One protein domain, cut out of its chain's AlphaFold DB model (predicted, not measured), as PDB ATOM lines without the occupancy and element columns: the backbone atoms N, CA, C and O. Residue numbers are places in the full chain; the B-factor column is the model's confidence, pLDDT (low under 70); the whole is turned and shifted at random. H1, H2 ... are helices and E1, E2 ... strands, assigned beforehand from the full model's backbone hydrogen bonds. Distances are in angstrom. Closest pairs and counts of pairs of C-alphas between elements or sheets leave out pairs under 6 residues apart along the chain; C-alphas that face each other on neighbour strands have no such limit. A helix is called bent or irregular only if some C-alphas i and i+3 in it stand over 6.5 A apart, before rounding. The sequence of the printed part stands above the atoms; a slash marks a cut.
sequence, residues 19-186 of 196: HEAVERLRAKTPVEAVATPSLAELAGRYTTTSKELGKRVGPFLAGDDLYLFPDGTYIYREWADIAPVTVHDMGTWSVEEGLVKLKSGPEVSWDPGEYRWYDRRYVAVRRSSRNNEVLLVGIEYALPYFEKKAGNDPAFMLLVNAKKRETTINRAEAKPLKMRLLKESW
ATOM      1  N   HIS A  19     122.792 102.508 131.989       94.06
ATOM      2  CA  HIS A  19     121.970 101.343 132.290       94.06
ATOM      3  C   HIS A  19     122.475 100.093 131.560       94.06
ATOM      4  O   HIS A  19     122.766  99.091 132.207       94.06
ATOM      5  N   GLU A  20     122.673 100.175 130.242       95.31
ATOM      6  CA  GLU A  20     123.203  99.060 129.447       95.31
ATOM      7  C   GLU A  20     124.586  98.614 129.933       95.31
ATOM      8  O   GLU A  20     124.853  97.415 130.017       95.31
ATOM      9  N   ALA A  21     125.464  99.555 130.295       95.62
ATOM     10  CA  ALA A  21     126.777  99.237 130.847       95.62
ATOM     11  C   ALA A  21     126.670  98.461 132.175       95.62
ATOM     12  O   ALA A  21     127.379  97.469 132.363       95.62
ATOM     13  N   VAL A  22     125.763  98.856 133.077       96.69
ATOM     14  CA  VAL A  22     125.530  98.121 134.332       96.69
ATOM     15  C   VAL A  22     124.939  96.738 134.079       96.69
ATOM     16  O   VAL A  22     125.408  95.780 134.692       96.69
ATOM     17  N   GLU A  23     123.961  96.593 133.182       97.38
ATOM     18  CA  GLU A  23     123.385  95.275 132.871       97.38
ATOM     19  C   GLU A  23     124.435  94.320 132.292       97.38
ATOM     20  O   GLU A  23     124.511  93.156 132.690       97.38
ATOM     21  N   ARG A  24     125.319  94.826 131.424       97.12
ATOM     22  CA  ARG A  24     126.445  94.061 130.866       97.12
ATOM     23  C   ARG A  24     127.414  93.572 131.944       97.12
ATOM     24  O   ARG A  24     127.839  92.417 131.911       97.12
ATOM     25  N   LEU A  25     127.720  94.407 132.940       97.56
ATOM     26  CA  LEU A  25     128.516  93.992 134.100       97.56
ATOM     27  C   LEU A  25     127.777  92.952 134.952       97.56
ATOM     28  O   LEU A  25     128.348  91.917 135.311       97.56
ATOM     29  N   ARG A  26     126.493  93.202 135.237       97.31
ATOM     30  CA  ARG A  26     125.648  92.339 136.072       97.31
ATOM     31  C   ARG A  26     125.470  90.944 135.480       97.31
ATOM     32  O   ARG A  26     125.411  89.974 136.231       97.31
ATOM     33  N   ALA A  27     125.480  90.825 134.154       97.25
ATOM     34  CA  ALA A  27     125.441  89.543 133.454       97.25
ATOM     35  C   ALA A  27     126.634  88.618 133.778       97.25
ATOM     36  O   ALA A  27     126.571  87.419 133.504       97.25
ATOM     37  N   LYS A  28     127.731  89.148 134.340       97.75
ATOM     38  CA  LYS A  28     128.932  88.376 134.703       97.75
ATOM     39  C   LYS A  28     129.210  88.353 136.202       97.75
ATOM     40  O   LYS A  28     129.756  87.370 136.694       97.75
ATOM     41  N   THR A  29     128.896  89.419 136.936       97.25
ATOM     42  CA  THR A  29     129.164  89.493 138.378       97.25
ATOM     43  C   THR A  29     128.173  90.418 139.094       97.25
ATOM     44  O   THR A  29     127.782  91.429 138.513       97.25
ATOM     45  N   PRO A  30     127.751  90.121 140.342       97.31
ATOM     46  CA  PRO A  30     126.757  90.932 141.045       97.31
ATOM     47  C   PRO A  30     127.239  92.359 141.337       97.31
ATOM     48  O   PRO A  30     127.970  92.609 142.304       97.31
ATOM     49  N   VAL A  31     126.751  93.318 140.554       97.50
ATOM     50  CA  VAL A  31     126.996  94.751 140.747       97.50
ATOM     51  C   VAL A  31     125.706  95.557 140.759       97.50
ATOM     52  O   VAL A  31     124.700  95.215 140.127       97.50
ATOM     53  N   GLU A  32     125.786  96.685 141.449       96.12
ATOM     54  CA  GLU A  32     124.747  97.698 141.521       96.12
ATOM     55  C   GLU A  32     125.291  99.017 140.980       96.12
ATOM     56  O   GLU A  32     126.459  99.351 141.197       96.12
ATOM     57  N   ALA A  33     124.437  99.776 140.296       93.94
ATOM     58  CA  ALA A  33     124.748 101.156 139.959       93.94
ATOM     59  C   ALA A  33     124.897 101.969 141.252       93.94
ATOM     60  O   ALA A  33     124.103 101.813 142.183       93.94
ATOM     61  N   VAL A  34     125.876 102.869 141.305       90.94
ATOM     62  CA  VAL A  34     125.883 103.905 142.341       90.94
ATOM     63  C   VAL A  34     124.777 104.897 141.984       90.94
ATOM     64  O   VAL A  34     124.813 105.507 140.917       90.94
ATOM     65  N   ALA A  35     123.753 105.004 142.833       75.56
ATOM     66  CA  ALA A  35     122.566 105.806 142.547       75.56
ATOM     67  C   ALA A  35     122.911 107.302 142.453       75.56
ATOM     68  O   ALA A  35     123.450 107.859 143.404       75.56
ATOM     69  N   THR A  36     122.608 107.910 141.296       66.56
ATOM     70  CA  THR A  36     122.635 109.363 141.000       66.56
ATOM     71  C   THR A  36     123.633 110.185 141.824       66.56
ATOM     72  O   THR A  36     123.219 111.101 142.539       66.56
ATOM     73  N   PRO A  37     124.937 109.874 141.774       69.06
ATOM     74  CA  PRO A  37     125.853 110.478 142.711       69.06
ATOM     75  C   PRO A  37     126.182 111.906 142.271       69.06
ATOM     76  O   PRO A  37     126.506 112.179 141.113       69.06
ATOM     77  N   SER A  38     126.102 112.831 143.216       82.19
ATOM     78  CA  SER A  38     126.586 114.196 143.055       82.19
ATOM     79  C   SER A  38     128.099 114.216 142.805       82.19
ATOM     80  O   SER A  38     128.828 113.282 143.153       82.19
ATOM     81  N   LEU A  39     128.610 115.330 142.264       87.38
ATOM     82  CA  LEU A  39     130.058 115.514 142.099       87.38
ATOM     83  C   LEU A  39     130.817 115.312 143.420       87.38
ATOM     84  O   LEU A  39     131.908 114.753 143.433       87.38
ATOM     85  N   ALA A  40     130.229 115.737 144.540       87.62
ATOM     86  CA  ALA A  40     130.823 115.567 145.860       87.62
ATOM     87  C   ALA A  40     130.879 114.091 146.288       87.62
ATOM     88  O   ALA A  40     131.863 113.668 146.888       87.62
ATOM     89  N   GLU A  41     129.860 113.298 145.953       90.31
ATOM     90  CA  GLU A  41     129.807 111.874 146.296       90.31
ATOM     91  C   GLU A  41     130.753 111.020 145.464       90.31
ATOM     92  O   GLU A  41     131.177 109.979 145.955       90.31
ATOM     93  N   LEU A  42     131.107 111.432 144.243       95.44
ATOM     94  CA  LEU A  42     132.128 110.759 143.431       95.44
ATOM     95  C   LEU A  42     133.523 111.369 143.566       95.44
ATOM     96  O   LEU A  42     134.481 110.744 143.114       95.44
ATOM     97  N   ALA A  43     133.681 112.531 144.196       97.06
ATOM     98  CA  ALA A  43     134.991 113.146 144.357       97.06
ATOM     99  C   ALA A  43     135.948 112.221 145.127       97.06
ATOM    100  O   ALA A  43     135.643 111.719 146.214       97.06
ATOM    101  N   GLY A  44     137.124 111.970 144.559       97.94
ATOM    102  CA  GLY A  44     138.037 110.974 145.097       97.94
ATOM    103  C   GLY A  44     139.235 110.663 144.213       97.94
ATOM    104  O   GLY A  44     139.304 111.072 143.056       97.94
ATOM    105  N   ARG A  45     140.173 109.905 144.784       98.31
ATOM    106  CA  ARG A  45     141.256 109.245 144.051       98.31
ATOM    107  C   ARG A  45     140.828 107.824 143.712       98.31
ATOM    108  O   ARG A  45     140.575 107.020 144.614       98.31
ATOM    109  N   TYR A  46     140.803 107.530 142.425       98.38
ATOM    110  CA  TYR A  46     140.519 106.222 141.859       98.38
ATOM    111  C   TYR A  46     141.796 105.630 141.283       98.38
ATOM    112  O   TYR A  46     142.565 106.357 140.669       98.38
ATOM    113  N   THR A  47     142.023 104.332 141.459       97.38
ATOM    114  CA  THR A  47     143.231 103.675 140.944       97.38
ATOM    115  C   THR A  47     142.948 102.264 140.447       97.38
ATOM    116  O   THR A  47     142.089 101.564 140.990       97.38
ATOM    117  N   THR A  48     143.706 101.836 139.441       93.88
ATOM    118  CA  THR A  48     143.780 100.443 138.971       93.88
ATOM    119  C   THR A  48     144.645  99.559 139.876       93.88
ATOM    120  O   THR A  48     144.568  98.338 139.814       93.88
ATOM    121  N   THR A  49     145.411 100.150 140.800       94.94
ATOM    122  CA  THR A  49     146.382  99.458 141.675       94.94
ATOM    123  C   THR A  49     145.938  99.429 143.142       94.94
ATOM    124  O   THR A  49     146.694  99.695 144.076       94.94
ATOM    125  N   SER A  50     144.653  99.144 143.364       95.31
ATOM    126  CA  SER A  50     144.042  99.218 144.699       95.31
ATOM    127  C   SER A  50     144.707  98.297 145.731       95.31
ATOM    128  O   SER A  50     145.218  97.223 145.399       95.31
ATOM    129  N   LYS A  51     144.612  98.654 147.022       94.56
ATOM    130  CA  LYS A  51     145.143  97.813 148.117       94.56
ATOM    131  C   LYS A  51     144.516  96.421 148.132       94.56
ATOM    132  O   LYS A  51     145.151  95.453 148.536       94.56
ATOM    133  N   GLU A  52     143.247  96.325 147.740       94.69
ATOM    134  CA  GLU A  52     142.550  95.044 147.633       94.69
ATOM    135  C   GLU A  52     143.120  94.184 146.507       94.69
ATOM    136  O   GLU A  52     143.376  93.003 146.730       94.69
ATOM    137  N   LEU A  53     143.355  94.769 145.330       95.38
ATOM    138  CA  LEU A  53     143.931  94.038 144.207       95.38
ATOM    139  C   LEU A  53     145.373  93.609 144.515       95.38
ATOM    140  O   LEU A  53     145.709  92.445 144.314       95.38
ATOM    141  N   GLY A  54     146.185  94.495 145.100       95.62
ATOM    142  CA  GLY A  54     147.577  94.199 145.461       95.62
ATOM    143  C   GLY A  54     147.725  93.027 146.437       95.62
ATOM    144  O   GLY A  54     148.662  92.244 146.328       95.62
ATOM    145  N   LYS A  55     146.750  92.808 147.333       95.81
ATOM    146  CA  LYS A  55     146.723  91.612 148.200       95.81
ATOM    147  C   LYS A  55     146.579  90.300 147.425       95.81
ATOM    148  O   LYS A  55     146.926  89.254 147.961       95.81
ATOM    149  N   ARG A  56     146.028  90.338 146.208       94.38
ATOM    150  CA  ARG A  56     145.817  89.158 145.359       94.38
ATOM    151  C   ARG A  56     146.939  88.939 144.352       94.38
ATOM    152  O   ARG A  56     147.237  87.789 144.058       94.38
ATOM    153  N   VAL A  57     147.511  90.015 143.811       94.88
ATOM    154  CA  VAL A  57     148.462  89.936 142.684       94.88
ATOM    155  C   VAL A  57     149.896  90.321 143.043       94.88
ATOM    156  O   VAL A  57     150.794  90.108 142.238       94.88
ATOM    157  N   GLY A  58     150.128  90.850 144.247       93.88
ATOM    158  CA  GLY A  58     151.433  91.360 144.661       93.88
ATOM    159  C   GLY A  58     151.656  92.831 144.273       93.88
ATOM    160  O   GLY A  58     150.695  93.551 143.988       93.88
ATOM    161  N   PRO A  59     152.912  93.310 144.337       92.38
ATOM    162  CA  PRO A  59     153.256  94.694 144.025       92.38
ATOM    163  C   PRO A  59     153.067  95.005 142.535       92.38
ATOM    164  O   PRO A  59     153.301  94.160 141.673       92.38
ATOM    165  N   PHE A  60     152.674  96.242 142.238       93.56
ATOM    166  CA  PHE A  60     152.495  96.728 140.872       93.56
ATOM    167  C   PHE A  60     153.757  97.449 140.394       93.56
ATOM    168  O   PHE A  60     154.345  98.223 141.148       93.56
ATOM    169  N   LEU A  61     154.138  97.212 139.139       94.56
ATOM    170  CA  LEU A  61     155.262  97.896 138.485       94.56
ATOM    171  C   LEU A  61     154.818  99.146 137.719       94.56
ATOM    172  O   LEU A  61     155.637  99.985 137.373       94.56
ATOM    173  N   ALA A  62     153.520  99.268 137.453       93.44
ATOM    174  CA  ALA A  62     152.917 100.423 136.818       93.44
ATOM    175  C   ALA A  62     151.438 100.515 137.185       93.44
ATOM    176  O   ALA A  62     150.827  99.536 137.629       93.44
ATOM    177  N   GLY A  63     150.864 101.690 136.968       93.38
ATOM    178  CA  GLY A  63     149.451 101.924 137.169       93.38
ATOM    179  C   GLY A  63     149.057 103.357 136.884       93.38
ATOM    180  O   GLY A  63     149.849 104.179 136.422       93.38
ATOM    181  N   ASP A  64     147.808 103.650 137.209       93.94
ATOM    182  CA  ASP A  64     147.246 104.972 137.020       93.94
ATOM    183  C   ASP A  64     146.390 105.405 138.214       93.94
ATOM    184  O   ASP A  64     145.890 104.593 139.009       93.94
ATOM    185  N   ASP A  65     146.251 106.721 138.335       96.69
ATOM    186  CA  ASP A  65     145.350 107.381 139.263       96.69
ATOM    187  C   ASP A  65     144.472 108.388 138.511       96.69
ATOM    188  O   ASP A  65     144.971 109.298 137.848       96.69
ATOM    189  N   LEU A  66     143.159 108.303 138.719       97.69
ATOM    190  CA  LEU A  66     142.191 109.318 138.315       97.69
ATOM    191  C   LEU A  66     141.705 110.080 139.552       97.69
ATOM    192  O   LEU A  66     141.079 109.516 140.450       97.69
ATOM    193  N   TYR A  67     141.977 111.377 139.590       98.44
ATOM    194  CA  TYR A  67     141.503 112.298 140.616       98.44
ATOM    195  C   TYR A  67     140.280 113.038 140.096       98.44
ATOM    196  O   TYR A  67     140.406 113.851 139.185       98.44
ATOM    197  N   LEU A  68     139.118 112.802 140.701       98.31
ATOM    198  CA  LEU A  68     137.908 113.583 140.462       98.31
ATOM    199  C   LEU A  68     137.753 114.600 141.593       98.31
ATOM    200  O   LEU A  68     137.563 114.219 142.751       98.31
ATOM    201  N   PHE A  69     137.865 115.892 141.287       98.00
ATOM    202  CA  PHE A  69     137.732 116.955 142.280       98.00
ATOM    203  C   PHE A  69     136.275 117.421 142.410       98.00
ATOM    204  O   PHE A  69     135.551 117.474 141.413       98.00
ATOM    205  N   PRO A  70     135.837 117.836 143.615       96.56
ATOM    206  CA  PRO A  70     134.453 118.255 143.867       96.56
ATOM    207  C   PRO A  70     134.063 119.578 143.186       96.56
ATOM    208  O   PRO A  70     132.902 119.975 143.254       96.56
ATOM    209  N   ASP A  71     135.022 120.276 142.569       95.94
ATOM    210  CA  ASP A  71     134.812 121.477 141.754       95.94
ATOM    211  C   ASP A  71     134.546 121.157 140.269       95.94
ATOM    212  O   ASP A  71     134.458 122.075 139.458       95.94
ATOM    213  N   GLY A  72     134.419 119.873 139.908       96.69
ATOM    214  CA  GLY A  72     134.157 119.439 138.534       96.69
ATOM    215  C   GLY A  72     135.400 119.398 137.648       96.69
ATOM    216  O   GLY A  72     135.277 119.269 136.434       96.69
ATOM    217  N   THR A  73     136.603 119.497 138.217       97.69
ATOM    218  CA  THR A  73     137.859 119.276 137.481       97.69
ATOM    219  C   THR A  73     138.455 117.904 137.772       97.69
ATOM    220  O   THR A  73     138.148 117.298 138.801       97.69
ATOM    221  N   TYR A  74     139.291 117.385 136.876       97.94
ATOM    222  CA  TYR A  74     140.001 116.125 137.093       97.94
ATOM    223  C   TYR A  74     141.483 116.228 136.740       97.94
ATOM    224  O   TYR A  74     141.895 117.103 135.980       97.94
ATOM    225  N   ILE A  75     142.264 115.308 137.304       97.19
ATOM    226  CA  ILE A  75     143.651 115.036 136.917       97.19
ATOM    227  C   ILE A  75     143.802 113.524 136.762       97.19
ATOM    228  O   ILE A  75     143.458 112.771 137.672       97.19
ATOM    229  N   TYR A  76     144.355 113.089 135.640       95.38
ATOM    230  CA  TYR A  76     144.735 111.711 135.370       95.38
ATOM    231  C   TYR A  76     146.260 111.591 135.340       95.38
ATOM    232  O   TYR A  76     146.945 112.360 134.657       95.38
ATOM    233  N   ARG A  77     146.798 110.638 136.104       93.56
ATOM    234  CA  ARG A  77     148.235 110.379 136.203       93.56
ATOM    235  C   ARG A  77     148.550 108.933 135.898       93.56
ATOM    236  O   ARG A  77     147.827 108.050 136.345       93.56
ATOM    237  N   GLU A  78     149.696 108.721 135.280       92.69
ATOM    238  CA  GLU A  78     150.305 107.404 135.137       92.69
ATOM    239  C   GLU A  78     151.635 107.373 135.880       92.69
ATOM    240  O   GLU A  78     152.293 108.402 136.083       92.69
ATOM    241  N   TRP A  79     152.010 106.186 136.332       93.31
ATOM    242  CA  TRP A  79     153.273 105.947 137.006       93.31
ATOM    243  C   TRP A  79     153.801 104.556 136.672       93.31
ATOM    244  O   TRP A  79     153.034 103.626 136.420       93.31
ATOM    245  N   ALA A  80     155.123 104.418 136.718       92.75
ATOM    246  CA  ALA A  80     155.816 103.140 136.666       92.75
ATOM    247  C   ALA A  80     157.026 103.169 137.606       92.75
ATOM    248  O   ALA A  80     157.469 104.233 138.031       92.75
ATOM    249  N   ASP A  81     157.561 102.004 137.939       89.94
ATOM    250  CA  ASP A  81     158.765 101.851 138.759       89.94
ATOM    251  C   ASP A  81     160.014 102.487 138.120       89.94
ATOM    252  O   ASP A  81     160.865 103.028 138.827       89.94
ATOM    253  N   ILE A  82     160.096 102.467 136.788       89.25
ATOM    254  CA  ILE A  82     161.217 103.004 136.003       89.25
ATOM    255  C   ILE A  82     160.929 104.351 135.322       89.25
ATOM    256  O   ILE A  82     161.797 104.870 134.622       89.25
ATOM    257  N   ALA A  83     159.730 104.919 135.488       87.12
ATOM    258  CA  ALA A  83     159.327 106.158 134.818       87.12
ATOM    259  C   ALA A  83     158.767 107.189 135.811       87.12
ATOM    260  O   ALA A  83     158.105 106.821 136.784       87.12
ATOM    261  N   PRO A  84     158.995 108.494 135.585       88.31
ATOM    262  CA  PRO A  84     158.448 109.523 136.456       88.31
ATOM    263  C   PRO A  84     156.916 109.522 136.421       88.31
ATOM    264  O   PRO A  84     156.297 109.386 135.364       88.31
ATOM    265  N   VAL A  85     156.304 109.753 137.586       93.56
ATOM    266  CA  VAL A  85     154.857 109.976 137.687       93.56
ATOM    267  C   VAL A  85     154.486 111.203 136.866       93.56
ATOM    268  O   VAL A  85     154.955 112.306 137.160       93.56
ATOM    269  N   THR A  86     153.611 111.019 135.885       92.50
ATOM    270  CA  THR A  86     153.275 112.047 134.900       92.50
ATOM    271  C   THR A  86     151.772 112.292 134.892       92.50
ATOM    272  O   THR A  86     150.979 111.353 134.882       92.50
ATOM    273  N   VAL A  87     151.360 113.559 134.918       93.50
ATOM    274  CA  VAL A  87     149.985 113.954 134.584       93.50
ATOM    275  C   VAL A  87     149.851 113.836 133.075       93.50
ATOM    276  O   VAL A  87     150.459 114.614 132.343       93.50
ATOM    277  N   HIS A  88     149.077 112.854 132.628       89.75
ATOM    278  CA  HIS A  88     148.823 112.643 131.209       89.75
ATOM    279  C   HIS A  88     147.663 113.517 130.743       89.75
ATOM    280  O   HIS A  88     147.775 114.187 129.724       89.75
ATOM    281  N   ASP A  89     146.575 113.584 131.504       92.25
ATOM    282  CA  ASP A  89     145.367 114.292 131.087       92.25
ATOM    283  C   ASP A  89     144.742 115.039 132.269       92.25
ATOM    284  O   ASP A  89     144.918 114.678 133.435       92.25
ATOM    285  N   MET A  90     144.037 116.121 131.977       94.19
ATOM    286  CA  MET A  90     143.330 116.935 132.961       94.19
ATOM    287  C   MET A  90     142.295 117.800 132.260       94.19
ATOM    288  O   MET A  90     142.420 118.104 131.077       94.19
ATOM    289  N   GLY A  91     141.282 118.232 132.999       95.50
ATOM    290  CA  GLY A  91     140.214 119.048 132.442       95.50
ATOM    291  C   GLY A  91     139.001 119.073 133.349       95.50
ATOM    292  O   GLY A  91     139.135 119.167 134.572       95.50
ATOM    293  N   THR A  92     137.813 118.976 132.757       97.19
ATOM    294  CA  THR A  92     136.541 118.950 133.483       97.19
ATOM    295  C   THR A  92     135.880 117.583 133.441       97.19
ATOM    296  O   THR A  92     136.100 116.786 132.528       97.19
ATOM    297  N   TRP A  93     135.063 117.296 134.447       97.25
ATOM    298  CA  TRP A  93     134.213 116.120 134.470       97.25
ATOM    299  C   TRP A  93     132.800 116.467 134.926       97.25
ATOM    300  O   TRP A  93     132.578 117.413 135.685       97.25
ATOM    301  N   SER A  94     131.843 115.683 134.450       95.88
ATOM    302  CA  SER A  94     130.425 115.812 134.766       95.88
ATOM    303  C   SER A  94     129.808 114.439 135.011       95.88
ATOM    304  O   SER A  94     130.382 113.406 134.654       95.88
ATOM    305  N   VAL A  95     128.627 114.432 135.634       93.88
ATOM    306  CA  VAL A  95     127.746 113.264 135.665       93.88
ATOM    307  C   VAL A  95     126.546 113.573 134.783       93.88
ATOM    308  O   VAL A  95     125.755 114.459 135.096       93.88
ATOM    309  N   GLU A  96     126.417 112.856 133.674       91.25
ATOM    310  CA  GLU A  96     125.361 113.044 132.680       91.25
ATOM    311  C   GLU A  96     124.761 111.685 132.340       91.25
ATOM    312  O   GLU A  96     125.496 110.767 131.982       91.25
ATOM    313  N   GLU A  97     123.437 111.546 132.458       89.19
ATOM    314  CA  GLU A  97     122.722 110.298 132.124       89.19
ATOM    315  C   GLU A  97     123.272 109.064 132.874       89.19
ATOM    316  O   GLU A  97     123.282 107.948 132.360       89.19
ATOM    317  N   GLY A  98     123.761 109.267 134.104       90.00
ATOM    318  CA  GLY A  98     124.365 108.218 134.935       90.00
ATOM    319  C   GLY A  98     125.816 107.870 134.583       90.00
ATOM    320  O   GLY A  98     126.374 106.944 135.171       90.00
ATOM    321  N   LEU A  99     126.437 108.600 133.652       93.94
ATOM    322  CA  LEU A  99     127.830 108.425 133.251       93.94
ATOM    323  C   LEU A  99     128.716 109.527 133.813       93.94
ATOM    324  O   LEU A  99     128.379 110.704 133.725       93.94
ATOM    325  N   VAL A 100     129.891 109.147 134.304       95.88
ATOM    326  CA  VAL A 100     130.994 110.078 134.556       95.88
ATOM    327  C   VAL A 100     131.675 110.350 133.224       95.88
ATOM    328  O   VAL A 100     132.231 109.427 132.626       95.88
ATOM    329  N   LYS A 101     131.634 111.594 132.749       95.38
ATOM    330  CA  LYS A 101     132.246 111.997 131.477       95.38
ATOM    331  C   LYS A 101     133.439 112.904 131.739       95.38
ATOM    332  O   LYS A 101     133.313 113.872 132.481       95.38
ATOM    333  N   LEU A 102     134.575 112.597 131.121       95.12
ATOM    334  CA  LEU A 102     135.792 113.405 131.164       95.12
ATOM    335  C   LEU A 102     135.935 114.214 129.875       95.12
ATOM    336  O   LEU A 102     135.740 113.698 128.769       95.12
ATOM    337  N   LYS A 103     136.319 115.480 130.018       93.88
ATOM    338  CA  LYS A 103     136.644 116.376 128.913       93.88
ATOM    339  C   LYS A 103     137.987 117.047 129.178       93.88
ATOM    340  O   LYS A 103     138.082 117.891 130.070       93.88
ATOM    341  N   SER A 104     138.986 116.704 128.368       92.12
ATOM    342  CA  SER A 104     140.317 117.307 128.426       92.12
ATOM    343  C   SER A 104     140.250 118.830 128.290       92.12
ATOM    344  O   SER A 104     139.454 119.373 127.515       92.12
ATOM    345  N   GLY A 105     141.073 119.506 129.083       91.25
ATOM    346  CA  GLY A 105     141.268 120.947 129.053       91.25
ATOM    347  C   GLY A 105     142.176 121.381 127.899       91.25
ATOM    348  O   GLY A 105     142.860 120.551 127.298       91.25
ATOM    349  N   PRO A 106     142.201 122.684 127.577       87.88
ATOM    350  CA  PRO A 106     143.050 123.229 126.517       87.88
ATOM    351  C   PRO A 106     144.556 123.087 126.795       87.88
ATOM    352  O   PRO A 106     145.358 123.205 125.875       87.88
ATOM    353  N   GLU A 107     144.954 122.837 128.043       83.56
ATOM    354  CA  GLU A 107     146.344 122.599 128.441       83.56
ATOM    355  C   GLU A 107     146.873 121.235 127.965       83.56
ATOM    356  O   GLU A 107     148.084 121.011 127.953       83.56
ATOM    357  N   VAL A 108     145.980 120.322 127.577       82.75
ATOM    358  CA  VAL A 108     146.307 118.992 127.059       82.75
ATOM    359  C   VAL A 108     146.353 119.066 125.532       82.75
ATOM    360  O   VAL A 108     145.323 119.085 124.865       82.75
ATOM    361  N   SER A 109     147.562 119.147 124.972       72.69
ATOM    362  CA  SER A 109     147.785 119.369 123.533       72.69
ATOM    363  C   SER A 109     147.911 118.096 122.690       72.69
ATOM    364  O   SER A 109     147.990 118.183 121.464       72.69
ATOM    365  N   TRP A 110     147.996 116.928 123.322       71.31
ATOM    366  CA  TRP A 110     148.022 115.632 122.642       71.31
ATOM    367  C   TRP A 110     146.596 115.087 122.491       71.31
ATOM    368  O   TRP A 110     145.686 115.570 123.162       71.31
ATOM    369  N   ASP A 111     146.381 114.115 121.597       66.81
ATOM    370  CA  ASP A 111     145.086 113.436 121.472       66.81
ATOM    371  C   ASP A 111     145.083 112.118 122.267       66.81
ATOM    372  O   ASP A 111     145.669 111.127 121.819       66.81
ATOM    373  N   PRO A 112     144.384 112.051 123.418       58.44
ATOM    374  CA  PRO A 112     144.186 110.804 124.143       58.44
ATOM    375  C   PRO A 112     143.530 109.685 123.344       58.44
ATOM    376  O   PRO A 112     143.693 108.523 123.706       58.44
ATOM    377  N   GLY A 113     142.810 110.009 122.266       55.41
ATOM    378  CA  GLY A 113     142.185 109.028 121.383       55.41
ATOM    379  C   GLY A 113     143.174 108.134 120.632       55.41
ATOM    380  O   GLY A 113     142.792 107.043 120.206       55.41
ATOM    381  N   GLU A 114     144.444 108.536 120.503       55.25
ATOM    382  CA  GLU A 114     145.483 107.690 119.900       55.25
ATOM    383  C   GLU A 114     145.841 106.488 120.796       55.25
ATOM    384  O   GLU A 114     146.192 105.411 120.303       55.25
ATOM    385  N   TYR A 115     145.668 106.624 122.114       60.78
ATOM    386  CA  TYR A 115     145.929 105.567 123.083       60.78
ATOM    387  C   TYR A 115     144.653 104.761 123.345       60.78
ATOM    388  O   TYR A 115     143.786 105.134 124.131       60.78
ATOM    389  N   ARG A 116     144.549 103.601 122.684       57.91
ATOM    390  CA  ARG A 116     143.349 102.732 122.664       57.91
ATOM    391  C   ARG A 116     142.852 102.222 124.026       57.91
ATOM    392  O   ARG A 116     141.830 101.547 124.059       57.91
ATOM    393  N   TRP A 117     143.572 102.479 125.112       66.81
ATOM    394  CA  TRP A 117     143.244 102.036 126.469       66.81
ATOM    395  C   TRP A 117     142.731 103.162 127.380       66.81
ATOM    396  O   TRP A 117     142.580 102.945 128.580       66.81
ATOM    397  N   TYR A 118     142.461 104.356 126.837       75.62
ATOM    398  CA  TYR A 118     141.981 105.497 127.615       75.62
ATOM    399  C   TYR A 118     140.461 105.683 127.502       75.62
ATOM    400  O   TYR A 118     139.942 106.155 126.490       75.62
ATOM    401  N   ASP A 119     139.737 105.328 128.564       88.38
ATOM    402  CA  ASP A 119     138.298 105.572 128.678       88.38
ATOM    403  C   ASP A 119     138.014 107.032 129.073       88.38
ATOM    404  O   ASP A 119     138.643 107.591 129.978       88.38
ATOM    405  N   ARG A 120     137.019 107.654 128.432       91.62
ATOM    406  CA  ARG A 120     136.542 109.009 128.789       91.62
ATOM    407  C   ARG A 120     135.156 109.000 129.406       91.62
ATOM    408  O   ARG A 120     134.728 110.013 129.961       91.62
ATOM    409  N   ARG A 121     134.444 107.880 129.307       94.12
ATOM    410  CA  ARG A 121     133.136 107.705 129.924       94.12
ATOM    411  C   ARG A 121     133.181 106.489 130.819       94.12
ATOM    412  O   ARG A 121     133.623 105.418 130.415       94.12
ATOM    413  N   TYR A 122     132.698 106.668 132.037       96.19
ATOM    414  CA  TYR A 122     132.696 105.630 133.047       96.19
ATOM    415  C   TYR A 122     131.301 105.457 133.615       96.19
ATOM    416  O   TYR A 122     130.566 106.427 133.809       96.19
ATOM    417  N   VAL A 123     130.974 104.220 133.958       96.12
ATOM    418  CA  VAL A 123     129.853 103.919 134.839       96.12
ATOM    419  C   VAL A 123     130.369 103.718 136.261       96.12
ATOM    420  O   VAL A 123     131.383 103.049 136.479       96.12
ATOM    421  N   ALA A 124     129.684 104.322 137.232       96.94
ATOM    422  CA  ALA A 124     129.973 104.134 138.647       96.94
ATOM    423  C   ALA A 124     129.148 102.963 139.189       96.94
ATOM    424  O   ALA A 124     127.915 102.996 139.183       96.94
ATOM    425  N   VAL A 125     129.827 101.928 139.675       97.25
ATOM    426  CA  VAL A 125     129.197 100.728 140.236       97.25
ATOM    427  C   VAL A 125     129.795 100.367 141.589       97.25
ATOM    428  O   VAL A 125     130.881 100.815 141.957       97.25
ATOM    429  N   ARG A 126     129.094  99.511 142.324       97.00
ATOM    430  CA  ARG A 126     129.610  98.826 143.510       97.00
ATOM    431  C   ARG A 126     129.346  97.335 143.390       97.00
ATOM    432  O   ARG A 126     128.333  96.932 142.817       97.00
ATOM    433  N   ARG A 127     130.224  96.499 143.946       96.81
ATOM    434  CA  ARG A 127     129.874  95.084 144.133       96.81
ATOM    435  C   ARG A 127     128.741  94.996 145.147       96.81
ATOM    436  O   ARG A 127     128.784  95.663 146.178       96.81
ATOM    437  N   SER A 128     127.769  94.128 144.884       95.06
ATOM    438  CA  SER A 128     126.565  93.996 145.731       95.06
ATOM    439  C   SER A 128     126.903  93.611 147.183       95.06
ATOM    440  O   SER A 128     126.151  93.885 148.106       95.06
ATOM    441  N   SER A 129     128.074  93.007 147.414       94.00
ATOM    442  CA  SER A 129     128.588  92.654 148.744       94.00
ATOM    443  C   SER A 129     129.352  93.783 149.462       94.00
ATOM    444  O   SER A 129     129.876  93.569 150.558       94.00
ATOM    445  N   ARG A 130     129.482  94.975 148.858       93.38
ATOM    446  CA  ARG A 130     130.335  96.082 149.331       93.38
ATOM    447  C   ARG A 130     129.630  97.440 149.202       93.38
ATOM    448  O   ARG A 130     129.929  98.233 148.316       93.38
ATOM    449  N   ASN A 131     128.759  97.765 150.154       86.56
ATOM    450  CA  ASN A 131     127.875  98.942 150.077       86.56
ATOM    451  C   ASN A 131     128.573 100.313 149.951       86.56
ATOM    452  O   ASN A 131     127.988 101.221 149.365       86.56
ATOM    453  N   ASN A 132     129.797 100.456 150.471       89.56
ATOM    454  CA  ASN A 132     130.561 101.717 150.466       89.56
ATOM    455  C   ASN A 132     131.607 101.797 149.339       89.56
ATOM    456  O   ASN A 132     132.380 102.756 149.266       89.56
ATOM    457  N   GLU A 133     131.693 100.762 148.505       95.19
ATOM    458  CA  GLU A 133     132.622 100.730 147.386       95.19
ATOM    459  C   GLU A 133     132.137 101.634 146.253       95.19
ATOM    460  O   GLU A 133     130.941 101.746 146.000       95.19
ATOM    461  N   VAL A 134     133.086 102.254 145.554       97.06
ATOM    462  CA  VAL A 134     132.833 102.882 144.259       97.06
ATOM    463  C   VAL A 134     133.927 102.431 143.305       97.06
ATOM    464  O   VAL A 134     135.120 102.615 143.569       97.06
ATOM    465  N   LEU A 135     133.496 101.823 142.210       97.88
ATOM    466  CA  LEU A 135     134.305 101.393 141.084       97.88
ATOM    467  C   LEU A 135     133.886 102.213 139.867       97.88
ATOM    468  O   LEU A 135     132.698 102.286 139.556       97.88
ATOM    469  N   LEU A 136     134.853 102.801 139.171       97.88
ATOM    470  CA  LEU A 136     134.638 103.384 137.852       97.88
ATOM    471  C   LEU A 136     135.062 102.364 136.804       97.88
ATOM    472  O   LEU A 136     136.228 101.969 136.755       97.88
ATOM    473  N   VAL A 137     134.114 101.947 135.970       97.38
ATOM    474  CA  VAL A 137     134.377 101.058 134.838       97.38
ATOM    475  C   VAL A 137     134.228 101.860 133.558       97.38
ATOM    476  O   VAL A 137     133.163 102.418 133.300       97.38
ATOM    477  N   GLY A 138     135.307 101.935 132.788       95.75
ATOM    478  CA  GLY A 138     135.319 102.598 131.493       95.75
ATOM    479  C   GLY A 138     134.458 101.871 130.458       95.75
ATOM    480  O   GLY A 138     134.373 100.640 130.463       95.75
ATOM    481  N   ILE A 139     133.762 102.625 129.612       93.75
ATOM    482  CA  ILE A 139     132.767 102.080 128.678       93.75
ATOM    483  C   ILE A 139     133.398 101.665 127.350       93.75
ATOM    484  O   ILE A 139     132.963 100.682 126.748       93.75
ATOM    485  N   GLU A 140     134.383 102.422 126.867       90.19
ATOM    486  CA  GLU A 140     134.990 102.234 125.554       90.19
ATOM    487  C   GLU A 140     135.914 101.015 125.499       90.19
ATOM    488  O   GLU A 140     135.866 100.247 124.537       90.19
ATOM    489  N   TYR A 141     136.741 100.830 126.525       90.44
ATOM    490  CA  TYR A 141     137.787  99.818 126.572       90.44
ATOM    491  C   TYR A 141     137.582  98.823 127.715       90.44
ATOM    492  O   TYR A 141     137.510  97.613 127.469       90.44
ATOM    493  N   ALA A 142     137.464  99.306 128.957       94.06
ATOM    494  CA  ALA A 142     137.452  98.430 130.130       94.06
ATOM    495  C   ALA A 142     136.257  97.460 130.146       94.06
ATOM    496  O   ALA A 142     136.429  96.276 130.445       94.06
ATOM    497  N   LEU A 143     135.054  97.916 129.783       95.69
ATOM    498  CA  LEU A 143     133.857  97.071 129.742       95.69
ATOM    499  C   LEU A 143     133.956  95.949 128.683       95.69
ATOM    500  O   LEU A 143     133.827  94.782 129.068       95.69
ATOM    501  N   PRO A 144     134.248  96.219 127.392       94.19
ATOM    502  CA  PRO A 144     134.484  95.154 126.411       94.19
ATOM    503  C   PRO A 144     135.609  94.188 126.806       94.19
ATOM    504  O   PRO A 144     135.508  92.978 126.576       94.19
ATOM    505  N   TYR A 145     136.690  94.694 127.412       93.88
ATOM    506  CA  TYR A 145     137.780  93.845 127.884       93.88
ATOM    507  C   TYR A 145     137.312  92.912 129.004       93.88
ATOM    508  O   TYR A 145     137.553  91.703 128.937       93.88
ATOM    509  N   PHE A 146     136.610  93.451 130.003       96.19
ATOM    510  CA  PHE A 146     136.025  92.683 131.094       96.19
ATOM    511  C   PHE A 146     135.127  91.561 130.566       96.19
ATOM    512  O   PHE A 146     135.314  90.406 130.941       96.19
ATOM    513  N   GLU A 147     134.215  91.851 129.639       95.56
ATOM    514  CA  GLU A 147     133.314  90.840 129.072       95.56
ATOM    515  C   GLU A 147     134.065  89.701 128.382       95.56
ATOM    516  O   GLU A 147     133.704  88.530 128.532       95.56
ATOM    517  N   LYS A 148     135.135  90.041 127.654       95.62
ATOM    518  CA  LYS A 148     135.983  89.078 126.946       95.62
ATOM    519  C   LYS A 148     136.856  88.251 127.893       95.62
ATOM    520  O   LYS A 148     137.229  87.130 127.545       95.62
ATOM    521  N   LYS A 149     137.244  88.804 129.046       95.75
ATOM    522  CA  LYS A 149     138.287  88.240 129.923       95.75
ATOM    523  C   LYS A 149     137.811  87.803 131.302       95.75
ATOM    524  O   LYS A 149     138.604  87.197 132.009       95.75
ATOM    525  N   ALA A 150     136.548  88.035 131.655       94.00
ATOM    526  CA  ALA A 150     135.952  87.697 132.948       94.00
ATOM    527  C   ALA A 150     136.286  86.269 133.425       94.00
ATOM    528  O   ALA A 150     136.583  86.069 134.603       94.00
ATOM    529  N   GLY A 151     136.297  85.297 132.504       92.62
ATOM    530  CA  GLY A 151     136.714  83.924 132.784       92.62
ATOM    531  C   GLY A 151     135.932  83.298 133.942       92.62
ATOM    532  O   GLY A 151     134.724  83.501 134.061       92.62
ATOM    533  N   ASN A 152     136.636  82.549 134.796       95.44
ATOM    534  CA  ASN A 152     136.048  81.834 135.935       95.44
ATOM    535  C   ASN A 152     135.991  82.665 137.232       95.44
ATOM    536  O   ASN A 152     135.356  82.238 138.191       95.44
ATOM    537  N   ASP A 153     136.645  83.830 137.278       95.88
ATOM    538  CA  ASP A 153     136.604  84.749 138.426       95.88
ATOM    539  C   ASP A 153     136.251  86.171 137.948       95.88
ATOM    540  O   ASP A 153     137.103  87.066 137.889       95.88
ATOM    541  N   PRO A 154     134.981  86.403 137.577       97.00
ATOM    542  CA  PRO A 154     134.536  87.699 137.081       97.00
ATOM    543  C   PRO A 154     134.631  88.790 138.158       97.00
ATOM    544  O   PRO A 154     134.858  89.951 137.838       97.00
ATOM    545  N   ALA A 155     134.524  88.452 139.445       95.38
ATOM    546  CA  ALA A 155     134.685  89.432 140.519       95.38
ATOM    547  C   ALA A 155     136.134  89.944 140.608       95.38
ATOM    548  O   ALA A 155     136.356  91.137 140.823       95.38
ATOM    549  N   PHE A 156     137.121  89.065 140.416       95.62
ATOM    550  CA  PHE A 156     138.520  89.464 140.277       95.62
ATOM    551  C   PHE A 156     138.754  90.301 139.028       95.62
ATOM    552  O   PHE A 156     139.350  91.370 139.113       95.62
ATOM    553  N   MET A 157     138.258  89.841 137.880       96.50
ATOM    554  CA  MET A 157     138.461  90.546 136.618       96.50
ATOM    555  C   MET A 157     137.819  91.931 136.608       96.50
ATOM    556  O   MET A 157     138.367  92.843 135.992       96.50
ATOM    557  N   LEU A 158     136.717  92.124 137.335       97.12
ATOM    558  CA  LEU A 158     136.158  93.449 137.575       97.12
ATOM    559  C   LEU A 158     137.161  94.352 138.307       97.12
ATOM    560  O   LEU A 158     137.369  95.481 137.883       97.12
ATOM    561  N   LEU A 159     137.821  93.862 139.363       95.44
ATOM    562  CA  LEU A 159     138.835  94.637 140.096       95.44
ATOM    563  C   LEU A 159     140.080  94.945 139.258       95.44
ATOM    564  O   LEU A 159     140.699  95.976 139.479       95.44
ATOM    565  N   VAL A 160     140.443  94.065 138.323       94.62
ATOM    566  CA  VAL A 160     141.552  94.300 137.382       94.62
ATOM    567  C   VAL A 160     141.223  95.436 136.405       94.62
ATOM    568  O   VAL A 160     142.113  96.183 136.021       94.62
ATOM    569  N   ASN A 161     139.956  95.568 135.997       93.94
ATOM    570  CA  ASN A 161     139.535  96.517 134.958       93.94
ATOM    571  C   ASN A 161     138.981  97.838 135.503       93.94
ATOM    572  O   ASN A 161     138.976  98.844 134.796       93.94
ATOM    573  N   ALA A 162     138.470  97.844 136.731       96.69
ATOM    574  CA  ALA A 162     137.870  99.026 137.323       96.69
ATOM    575  C   ALA A 162     138.908  99.905 138.025       96.69
ATOM    576  O   ALA A 162     139.800  99.415 138.719       96.69
ATOM    577  N   LYS A 163     138.712 101.224 137.965       97.38
ATOM    578  CA  LYS A 163     139.401 102.150 138.867       97.38
ATOM    579  C   LYS A 163     138.632 102.188 140.184       97.38
ATOM    580  O   LYS A 163     137.493 102.655 140.236       97.38
ATOM    581  N   LYS A 164     139.227 101.688 141.264       98.00
ATOM    582  CA  LYS A 164     138.598 101.668 142.590       98.00
ATOM    583  C   LYS A 164     138.888 102.956 143.344       98.00
ATOM    584  O   LYS A 164     140.042 103.378 143.404       98.00
ATOM    585  N   ARG A 165     137.871 103.545 143.981       98.00
ATOM    586  CA  ARG A 165     138.077 104.674 144.895       98.00
ATOM    587  C   ARG A 165     138.829 104.228 146.144       98.00
ATOM    588  O   ARG A 165     138.327 103.409 146.913       98.00
ATOM    589  N   GLU A 166     139.998 104.810 146.372       96.94
ATOM    590  CA  GLU A 166     140.807 104.574 147.575       96.94
ATOM    591  C   GLU A 166     140.607 105.667 148.627       96.94
ATOM    592  O   GLU A 166     140.635 105.386 149.822       96.94
ATOM    593  N   THR A 167     140.392 106.912 148.199       96.94
ATOM    594  CA  THR A 167     140.183 108.051 149.105       96.94
ATOM    595  C   THR A 167     139.130 108.999 148.545       96.94
ATOM    596  O   THR A 167     139.120 109.262 147.344       96.94
ATOM    597  N   THR A 168     138.270 109.537 149.408       97.19
ATOM    598  CA  THR A 168     137.384 110.667 149.080       97.19
ATOM    599  C   THR A 168     138.192 111.964 149.055       97.19
ATOM    600  O   THR A 168     139.180 112.066 149.779       97.19
ATOM    601  N   ILE A 169     137.796 112.929 148.220       97.56
ATOM    602  CA  ILE A 169     138.402 114.268 148.174       97.56
ATOM    603  C   ILE A 169     137.339 115.305 148.532       97.56
ATOM    604  O   ILE A 169     136.404 115.553 147.773       97.56
ATOM    605  N   ASN A 170     137.507 115.950 149.678       95.38
ATOM    606  CA  ASN A 170     136.627 117.010 150.149       95.38
ATOM    607  C   ASN A 170     137.007 118.374 149.544       95.38
ATOM    608  O   ASN A 170     138.137 118.612 149.113       95.38
ATOM    609  N   ARG A 171     136.072 119.335 149.556       94.56
ATOM    610  CA  ARG A 171     136.310 120.685 149.000       94.56
ATOM    611  C   ARG A 171     137.503 121.405 149.638       94.56
ATOM    612  O   ARG A 171     138.238 122.088 148.932       94.56
ATOM    613  N   ALA A 172     137.704 121.235 150.945       95.50
ATOM    614  CA  ALA A 172     138.773 121.906 151.687       95.50
ATOM    615  C   ALA A 172     140.184 121.469 151.249       95.50
ATOM    616  O   ALA A 172     141.108 122.279 151.248       95.50
ATOM    617  N   GLU A 173     140.352 120.211 150.838       94.81
ATOM    618  CA  GLU A 173     141.649 119.652 150.429       94.81
ATOM    619  C   GLU A 173     141.873 119.676 148.909       94.81
ATOM    620  O   GLU A 173     143.001 119.512 148.447       94.81
ATOM    621  N   ALA A 174     140.823 119.927 148.119       96.19
ATOM    622  CA  ALA A 174     140.872 119.858 146.661       96.19
ATOM    623  C   ALA A 174     141.938 120.783 146.048       96.19
ATOM    624  O   ALA A 174     142.784 120.334 145.274       96.19
ATOM    625  N   LYS A 175     141.934 122.071 146.416       97.31
ATOM    626  CA  LYS A 175     142.887 123.063 145.892       97.31
ATOM    627  C   LYS A 175     144.348 122.736 146.243       97.31
ATOM    628  O   LYS A 175     145.149 122.660 145.307       97.31
ATOM    629  N   PRO A 176     144.730 122.526 147.522       97.75
ATOM    630  CA  PRO A 176     146.118 122.204 147.852       97.75
ATOM    631  C   PRO A 176     146.572 120.878 147.230       97.75
ATOM    632  O   PRO A 176     147.699 120.795 146.741       97.75
ATOM    633  N   LEU A 177     145.694 119.868 147.161       98.06
ATOM    634  CA  LEU A 177     145.999 118.606 146.491       98.06
ATOM    635  C   LEU A 177     146.296 118.820 145.002       98.06
ATOM    636  O   LEU A 177     147.338 118.376 144.529       98.06
ATOM    637  N   LYS A 178     145.431 119.538 144.278       97.19
ATOM    638  CA  LYS A 178     145.608 119.825 142.847       97.19
ATOM    639  C   LYS A 178     146.938 120.527 142.567       97.19
ATOM    640  O   LYS A 178     147.692 120.092 141.703       97.19
ATOM    641  N   MET A 179     147.253 121.566 143.345       97.00
ATOM    642  CA  MET A 179     148.518 122.298 143.223       97.00
ATOM    643  C   MET A 179     149.730 121.385 143.423       97.00
ATOM    644  O   MET A 179     150.696 121.475 142.668       97.00
ATOM    645  N   ARG A 180     149.674 120.489 144.416       97.88
ATOM    646  CA  ARG A 180     150.737 119.515 144.668       97.88
ATOM    647  C   ARG A 180     150.916 118.555 143.488       97.88
ATOM    648  O   ARG A 180     152.030 118.428 142.998       97.88
ATOM    649  N   LEU A 181     149.830 117.942 143.007       97.00
ATOM    650  CA  LEU A 181     149.875 116.980 141.896       97.00
ATOM    651  C   LEU A 181     150.477 117.599 140.628       97.00
ATOM    652  O   LEU A 181     151.321 116.981 139.985       97.00
ATOM    653  N   LEU A 182     150.073 118.825 140.287       95.62
ATOM    654  CA  LEU A 182     150.600 119.525 139.115       95.62
ATOM    655  C   LEU A 182     152.080 119.877 139.287       95.62
ATOM    656  O   LEU A 182     152.872 119.628 138.386       95.62
ATOM    657  N   LYS A 183     152.478 120.391 140.456       95.69
ATOM    658  CA  LYS A 183     153.886 120.703 140.740       95.69
ATOM    659  C   LYS A 183     154.783 119.466 140.623       95.69
ATOM    660  O   LYS A 183     155.887 119.551 140.093       95.69
ATOM    661  N   GLU A 184     154.324 118.329 141.135       94.31
ATOM    662  CA  GLU A 184     155.109 117.095 141.177       94.31
ATOM    663  C   GLU A 184     155.184 116.407 139.810       94.31
ATOM    664  O   GLU A 184     156.257 115.934 139.433       94.31
ATOM    665  N   SER A 185     154.084 116.399 139.051       93.75
ATOM    666  CA  SER A 185     153.894 115.452 137.943       93.75
ATOM    667  C   SER A 185     153.509 116.077 136.597       93.75
ATOM    668  O   SER A 185     153.441 115.350 135.611       93.75
ATOM    669  N   TRP A 186     153.245 117.384 136.495       92.94
ATOM    670  CA  TRP A 186     152.974 117.999 135.188       92.94
ATOM    671  C   TRP A 186     154.276 118.233 134.415       92.94
ATOM    672  O   TRP A 186     155.187 118.894 134.917       92.94
TER     673      TRP A 186
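AT A GLANCE: This is residues 19 to 186 of the 196 residues of an uncharacterized protein of Acidobacteria bacterium (UniProt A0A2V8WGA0). A closed barrel of eight antiparallel strands, E2 to E9, makes the core, with H1, H4 and H5 packed outside it round E7 and E8, and the long helix H6 outside the opposite side, over E3 and E4. The short strand E1 adds to the barrel by pairing with E7, though it is not in the ring, and the ring closes between E9 and E2. The printed part has 168 residues with six named helices and nine named strands, in the order H1 E1 H2 E2 H3 E3 E4 E5 E6 E7 E8 H4 H5 E9 H6, and the class is mixed, helices and strands. It is compact, with a radius of gyration of the C-alphas of 15.3 A, and rounded, spanning 43 by 37 by 30 A.

IN THESE COORDINATES: The printed part begins with H1, residues 19 to 26, whose C-alpha 19 is at (121.970, 101.343, 132.290). E1, residues 31 to 33, H2, residues 39 to 42, E2, residues 44 to 47, and H3, residues 51 to 57, follow. E3, residues 62 to 68, is 20.3 A long, and E4, residues 73 to 80, is 24.2 A. E5, residues 86 to 96, is the longest strand at 28.0 A and bends by 54 degrees at residue 91, with C-alpha 86 at (153.275, 112.047, 134.900). E6, residues 99 to 104, is 16.1 A, and E7, residues 121 to 127, is 19.3 A. Next come E8, residues 135 to 138, H4, residues 142 to 149, H5, residues 154 to 161, and E9, residues 163 to 168. H6, residues 171 to 185, is 21.4 A long and ends at C-alpha 185, (153.894, 115.452, 137.943); it is irregular, with C-alphas 172 and 175 7.2 A apart.

HOW THE PARTS SIT: Round the barrel run E2 E3 E4 E5 E6 E7 E8 E9 and back to E2, and E3 to E8 form a meander, each strand the antiparallel neighbour of the one before. In the hairpin of E3 and E4, N 65 and O 77 are 2.9 A apart, within hydrogen-bond range. In the hairpin of E5 and E6, N 94 and O 101 are at 3.1 A. Pairing is staggered along E7: E6 and E1 lie on one side of it, E8 on the other side, with N 126 and O 32 at 2.9 A. E9 pairs with E8 over its residues 163 to 164, where N 163 and O 136 are at 2.9 A, and with E2 over 164 to 168, where N 45 and O 167 are at 2.8 A. H1 is on the barrel, outside it and over E7, at a height of 8.0 A; its closest C-alphas to E7 are those of Ala 21 and Val 123, 6.9 A. H1 touches H4, with the C-alphas of Ala 21 and Leu 143 closest at 7.5 A. H4 and H5 form a helical hairpin, opposite ways at a steep tilt of 44 degrees, with the C-alphas of Ala 142 and Asn 161 closest at 5.6 A. H5 is only just over E8, with 3 of its C-alphas falling on it. H3 is only just on the barrel, with 5 pairs of C-alphas within 10 A. H2 is on the barrel but over none of its strands. H6 runs slantwise to the strands, at 41 degrees to E4 on the local plane and a height of 10.0 A; the closest C-alphas of H6 and E5 are those of Ser 185 and Thr 86, 4.6 A. H6 is apart from H1, H3, H4 and H5. Every O i to N i+4 pair is within hydrogen-bond range in H1, H4 and H5; the count is 2 of 3 in H3 and 9 of 11 in H6, and H2 is too short for such a pair.

THE WHOLE: The C-alphas farthest apart are those of Asn 152 and Pro 176, 43.3 A. The printed part has no cut. The link from E6 to E7 is long, with 16 residues, 105 to 120, and no named element; E7 to E8 is short, and the other links are tight. The mean pLDDT of the printed part is 92.4, and residues 36 to 37 and 111 to 117 are under 70.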